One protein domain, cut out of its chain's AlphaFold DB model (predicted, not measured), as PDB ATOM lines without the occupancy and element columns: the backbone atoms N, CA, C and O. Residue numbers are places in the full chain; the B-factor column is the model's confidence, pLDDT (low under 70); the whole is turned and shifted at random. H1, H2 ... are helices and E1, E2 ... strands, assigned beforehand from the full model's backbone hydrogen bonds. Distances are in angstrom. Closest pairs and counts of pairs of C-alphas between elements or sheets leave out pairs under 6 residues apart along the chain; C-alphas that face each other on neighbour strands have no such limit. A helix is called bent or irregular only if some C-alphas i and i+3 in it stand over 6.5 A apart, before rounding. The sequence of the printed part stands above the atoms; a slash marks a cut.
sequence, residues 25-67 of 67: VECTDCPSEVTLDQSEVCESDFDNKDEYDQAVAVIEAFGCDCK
ATOM      1  N   VAL A  25      83.611  80.204  96.077       82.38
ATOM      2  CA  VAL A  25      82.790  79.293  96.870       82.38
ATOM      3  C   VAL A  25      81.490  79.034  96.137       82.38
ATOM      4  O   VAL A  25      80.885  79.961  95.591       82.38
ATOM      5  N   GLU A  26      81.068  77.779  96.114       83.25
ATOM      6  CA  GLU A  26      79.755  77.415  95.602       83.25
ATOM      7  C   GLU A  26      78.739  77.516  96.738       83.25
ATOM      8  O   GLU A  26      78.871  76.861  97.769       83.25
ATOM      9  N   CYS A  27      77.725  78.354  96.551       81.19
ATOM     10  CA  CYS A  27      76.595  78.515  97.451       81.19
ATOM     11  C   CYS A  27      75.444  77.614  96.995       81.19
ATOM     12  O   CYS A  27      74.754  77.901  96.008       81.19
ATOM     13  N   THR A  28      75.238  76.518  97.719       78.62
ATOM     14  CA  THR A  28      74.172  75.536  97.495       78.62
ATOM     15  C   THR A  28      73.172  75.534  98.656       78.62
ATOM     16  O   THR A  28      73.260  76.344  99.572       78.62
ATOM     17  N   ASP A  29      72.150  74.675  98.592       79.56
ATOM     18  CA  ASP A  29      71.191  74.458  99.692       79.56
ATOM     19  C   ASP A  29      70.423  75.705 100.177       79.56
ATOM     20  O   ASP A  29      69.962  75.772 101.312       79.56
ATOM     21  N   CYS A  30      70.209  76.677  99.290       78.12
ATOM     22  CA  CYS A  30      69.348  77.822  99.561       78.12
ATOM     23  C   CYS A  30      67.880  77.404  99.784       78.12
ATOM     24  O   CYS A  30      67.366  76.531  99.070       78.12
ATOM     25  N   PRO A  31      67.148  78.056 100.706       78.69
ATOM     26  CA  PRO A  31      65.711  77.853 100.833       78.69
ATOM     27  C   PRO A  31      65.000  78.234  99.530       78.69
ATOM     28  O   PRO A  31      65.440  79.113  98.796       78.69
ATOM     29  N   SER A  32      63.855  77.606  99.250       72.31
ATOM     30  CA  SER A  32      63.110  77.754  97.982       72.31
ATOM     31  C   SER A  32      62.626  79.182  97.682       72.31
ATOM     32  O   SER A  32      62.119  79.456  96.599       72.31
ATOM     33  N   GLU A  33      62.741  80.064  98.670       69.62
ATOM     34  CA  GLU A  33      62.384  81.481  98.642       69.62
ATOM     35  C   GLU A  33      63.558  82.364  98.177       69.62
ATOM     36  O   GLU A  33      63.350  83.519  97.810       69.62
ATOM     37  N   VAL A  34      64.777  81.817  98.167       67.19
ATOM     38  CA  VAL A  34      66.021  82.489  97.787       67.19
ATOM     39  C   VAL A  34      66.472  81.921  96.447       67.19
ATOM     40  O   VAL A  34      66.999  80.816  96.347       67.19
ATOM     41  N   THR A  35      66.245  82.687  95.387       64.12
ATOM     42  CA  THR A  35      66.822  82.415  94.070       64.12
ATOM     43  C   THR A  35      68.188  83.080  93.988       64.12
ATOM     44  O   THR A  35      68.271  84.304  93.902       64.12
ATOM     45  N   LEU A  36      69.248  82.274  94.032       65.88
ATOM     46  CA  LEU A  36      70.608  82.726  93.760       65.88
ATOM     47  C   LEU A  36      70.843  82.668  92.240       65.88
ATOM     48  O   LEU A  36      70.898  81.582  91.667       65.88
ATOM     49  N   ASP A  37      70.956  83.825  91.581       58.38
ATOM     50  CA  ASP A  37      71.270  83.913  90.141       58.38
ATOM     51  C   ASP A  37      72.679  83.387  89.808       58.38
ATOM     52  O   ASP A  37      72.936  82.951  88.686       58.38
ATOM     53  N   GLN A  38      73.589  83.406  90.787       58.38
ATOM     54  CA  GLN A  38      74.938  82.859  90.681       58.38
ATOM     55  C   GLN A  38      75.193  81.932  91.864       58.38
ATOM     56  O   GLN A  38      75.291  82.393  92.995       58.38
ATOM     57  N   SER A  39      75.288  80.629  91.593       68.31
ATOM     58  CA  SER A  39      75.629  79.603  92.589       68.31
ATOM     59  C   SER A  39      77.106  79.616  92.981       68.31
ATOM     60  O   SER A  39      77.481  78.868  93.867       68.31
ATOM     61  N   GLU A  40      77.935  80.446  92.350       78.31
ATOM     62  CA  GLU A  40      79.362  80.589  92.632       78.31
ATOM     63  C   GLU A  40      79.656  82.059  92.951       78.31
ATOM     64  O   GLU A  40      79.248  82.953  92.206       78.31
ATOM     65  N   VAL A  41      80.333  82.307  94.071       82.31
ATOM     66  CA  VAL A  41      80.753  83.640  94.519       82.31
ATOM     67  C   VAL A  41      82.271  83.655  94.576       82.31
ATOM     68  O   VAL A  41      82.870  82.930  95.374       82.31
ATOM     69  N   CYS A  42      82.911  84.481  93.750       83.31
ATOM     70  CA  CYS A  42      84.364  84.582  93.707       83.31
ATOM     71  C   CYS A  42      84.869  85.837  94.415       83.31
ATOM     72  O   CYS A  42      84.371  86.934  94.189       83.31
ATOM     73  N   GLU A  43      85.956  85.718  95.182       82.56
ATOM     74  CA  GLU A  43      86.642  86.864  95.809       82.56
ATOM     75  C   GLU A  43      87.053  87.924  94.777       82.56
ATOM     76  O   GLU A  43      87.119  89.107  95.082       82.56
ATOM     77  N   SER A  44      87.290  87.519  93.528       80.75
ATOM     78  CA  SER A  44      87.641  88.444  92.455       80.75
ATOM     79  C   SER A  44      86.501  89.267  91.878       80.75
ATOM     80  O   SER A  44      86.790  90.157  91.081       80.75
ATOM     81  N   ASP A  45      85.257  88.951  92.223       79.81
ATOM     82  CA  ASP A  45      84.105  89.769  91.837       79.81
ATOM     83  C   ASP A  45      83.973  91.013  92.729       79.81
ATOM     84  O   ASP A  45      83.180  91.906  92.433       79.81
ATOM     85  N   PHE A  46      84.776  91.091  93.793       82.69
ATOM     86  CA  PHE A  46      84.768  92.162  94.781       82.69
ATOM     87  C   PHE A  46      86.090  92.931  94.772       82.69
ATOM     88  O   PHE A  46      87.152  92.391  94.448       82.69
ATOM     89  N   ASP A  47      86.035  94.205  95.163       84.38
ATOM     90  CA  ASP A  47      87.220  95.070  95.212       84.38
ATOM     91  C   ASP A  47      88.136  94.732  96.402       84.38
ATOM     92  O   ASP A  47      89.337  95.024  96.388       84.38
ATOM     93  N   ASN A  48      87.584  94.122  97.452       83.19
ATOM     94  CA  ASN A  48      88.313  93.737  98.650       83.19
ATOM     95  C   ASN A  48      87.687  92.512  99.340       83.19
ATOM     96  O   ASN A  48      86.535  92.147  99.113       83.19
ATOM     97  N   LYS A  49      88.475  91.890 100.221       84.56
ATOM     98  CA  LYS A  49      88.077  90.685 100.951       84.56
ATOM     99  C   LYS A  49      86.894  90.915 101.903       84.56
ATOM    100  O   LYS A  49      86.106  89.996 102.092       84.56
ATOM    101  N   ASP A  50      86.759  92.109 102.476       88.12
ATOM    102  CA  ASP A  50      85.668  92.407 103.410       88.12
ATOM    103  C   ASP A  50      84.308  92.404 102.693       88.12
ATOM    104  O   ASP A  50      83.333  91.882 103.227       88.12
ATOM    105  N   GLU A  51      84.244  92.929 101.467       84.31
ATOM    106  CA  GLU A  51      83.046  92.882 100.620       84.31
ATOM    107  C   GLU A  51      82.694  91.456 100.193       84.31
ATOM    108  O   GLU A  51      81.526  91.073 100.256       84.31
ATOM    109  N   TYR A  52      83.699  90.654  99.834       83.56
ATOM    110  CA  TYR A  52      83.514  89.233  99.543       83.56
ATOM    111  C   TYR A  52      82.968  88.468 100.760       83.56
ATOM    112  O   TYR A  52      81.943  87.792 100.659       83.56
ATOM    113  N   ASP A  53      83.605  88.611 101.926       87.75
ATOM    114  CA  ASP A  53      83.192  87.923 103.154       87.75
ATOM    115  C   ASP A  53      81.777  88.369 103.577       87.75
ATOM    116  O   ASP A  53      80.982  87.562 104.062       87.75
ATOM    117  N   GLN A  54      81.425  89.638 103.349       87.50
ATOM    118  CA  GLN A  54      80.094  90.169 103.635       87.50
ATOM    119  C   GLN A  54      79.034  89.631 102.665       87.50
ATOM    120  O   GLN A  54      77.931  89.305 103.103       87.50
ATOM    121  N   ALA A  55      79.354  89.486 101.378       83.25
ATOM    122  CA  ALA A  55      78.454  88.880 100.400       83.25
ATOM    123  C   ALA A  55      78.170  87.407 100.730       83.25
ATOM    124  O   ALA A  55      77.004  87.010 100.776       83.25
ATOM    125  N   VAL A  56      79.206  86.624 101.050       83.69
ATOM    126  CA  VAL A  56      79.056  85.227 101.490       83.69
ATOM    127  C   VAL A  56      78.223  85.152 102.772       83.69
ATOM    128  O   VAL A  56      77.248  84.409 102.818       83.69
ATOM    129  N   ALA A  57      78.518  85.982 103.776       86.38
ATOM    130  CA  ALA A  57      77.772  85.996 105.035       86.38
ATOM    131  C   ALA A  57      76.293  86.377 104.858       86.38
ATOM    132  O   ALA A  57      75.432  85.874 105.577       86.38
ATOM    133  N   VAL A  58      75.976  87.263 103.910       84.06
ATOM    134  CA  VAL A  58      74.591  87.612 103.572       84.06
ATOM    135  C   VAL A  58      73.882  86.424 102.923       84.06
ATOM    136  O   VAL A  58      72.752  86.121 103.300       84.06
ATOM    137  N   ILE A  59      74.540  85.720 102.001       83.25
ATOM    138  CA  ILE A  59      73.995  84.527 101.337       83.25
ATOM    139  C   ILE A  59      73.787  83.385 102.346       83.25
ATOM    140  O   ILE A  59      72.730  82.750 102.354       83.25
ATOM    141  N   GLU A  60      74.719  83.190 103.276       83.00
ATOM    142  CA  GLU A  60      74.559  82.244 104.386       83.00
ATOM    143  C   GLU A  60      73.458  82.667 105.368       83.00
ATOM    144  O   GLU A  60      72.688  81.834 105.849       83.00
ATOM    145  N   ALA A  61      73.303  83.968 105.632       84.31
ATOM    146  CA  ALA A  61      72.210  84.492 106.453       84.31
ATOM    147  C   ALA A  61      70.834  84.309 105.790       84.31
ATOM    148  O   ALA A  61      69.826  84.192 106.492       84.31
ATOM    149  N   PHE A  62      70.788  84.241 104.457       81.81
ATOM    150  CA  PHE A  62      69.605  83.832 103.701       81.81
ATOM    151  C   PHE A  62      69.323  82.324 103.786       81.81
ATOM    152  O   PHE A  62      68.268  81.885 103.335       81.81
ATOM    153  N   GLY A  63      70.204  81.540 104.412       80.56
ATOM    154  CA  GLY A  63      70.034  80.106 104.637       80.56
ATOM    155  C   GLY A  63      70.655  79.222 103.559       80.56
ATOM    156  O   GLY A  63      70.362  78.032 103.541       80.56
ATOM    157  N   CYS A  64      71.472  79.786 102.668       84.12
ATOM    158  CA  CYS A  64      72.313  79.013 101.761       84.12
ATOM    159  C   CYS A  64      73.579  78.514 102.482       84.12
ATOM    160  O   CYS A  64      73.989  79.078 103.494       84.12
ATOM    161  N   ASP A  65      74.227  77.484 101.953       83.56
ATOM    162  CA  ASP A  65      75.505  76.955 102.434       83.56
ATOM    163  C   ASP A  65      76.569  77.201 101.355       83.56
ATOM    164  O   ASP A  65      76.430  76.712 100.237       83.56
ATOM    165  N   CYS A  66      77.592  78.004 101.665       80.94
ATOM    166  CA  CYS A  66      78.658  78.374 100.729       80.94
ATOM    167  C   CYS A  66      79.972  77.648 101.070       80.94
ATOM    168  O   CYS A  66      80.480  77.793 102.184       80.94
ATOM    169  N   LYS A  67      80.542  76.875 100.131       74.38
ATOM    170  CA  LYS A  67      81.745  76.039 100.347       74.38
ATOM    171  C   LYS A  67      82.818  76.167  99.276       74.38
ATOM    172  O   LYS A  67      82.469  76.329  98.089       74.38
TER     173      LYS A  67
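AT A GLANCE: This is residues 25 to 67 of the 67 residues of an uncharacterized protein of Flavobacteriaceae bacterium (UniProt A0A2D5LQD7). A single helix, H1, lies over a small two-stranded hairpin, E1 and E2, whose strands are joined by a wide loop. After H1 the last residues fold back to the hairpin, where residues 65 to 66 pair with residues 27 to 28 of E1. The printed part has 43 residues, with two named strands and one named helix in the order E1, E2, H1; the sheet, E1 - E2, is antiparallel. The class is mixed, helices and strands, with 20 residues, under half, in named elements. The whole is compact, with a radius of gyration of the C-alphas of 9.9 A, and has an elongated outline of 30 by 16 by 15 A.

HOW THE PARTS SIT: E1, residues 25 to 28, and E2, residues 40 to 42, form a hairpin of antiparallel strands, with 155 degrees between their directions. N 25 and O 41 are 2.9 A apart and N 41 and O 25 are 2.8 A apart, both within hydrogen-bond range. The C-alphas of Glu 26 and Glu 40 face each other at 4.4 A. H1, residues 49 to 61, comes closest to E2 at the C-alphas of Val 41 and Val 56, 7.3 A apart. Its closest C-alphas with E1 are those of Cys 27 and Ile 59, 7.6 A apart. In H1 every O i to N i+4 pair is within hydrogen-bond range. The short pairing of residues 27 to 28 with residues 65 to 66 is antiparallel.

IN THESE COORDINATES: E1 begins at C-alpha 25, (82.790, 79.293, 96.870), and is 9.4 A long. E2 is 6.5 A long and begins at C-alpha 40, (79.362, 80.589, 92.632). H1 is 17.9 A long, is not bent, and ends at C-alpha 61, (72.210, 84.492, 106.453).

THE WHOLE: The two C-alphas farthest apart are those of Ser 32 and Asn 48, 29.9 A. The first and last printed C-alphas, Val 25 and Lys 67, are 4.9 A apart. Lys 67 is the chain's last residue, and the printed part has no cut. The link from E1 to E2, 11 residues, is long; that from E2 to H1, 6 residues, is short. The mean pLDDT of the printed part is 79.4, and residues 33 to 39 are under 70.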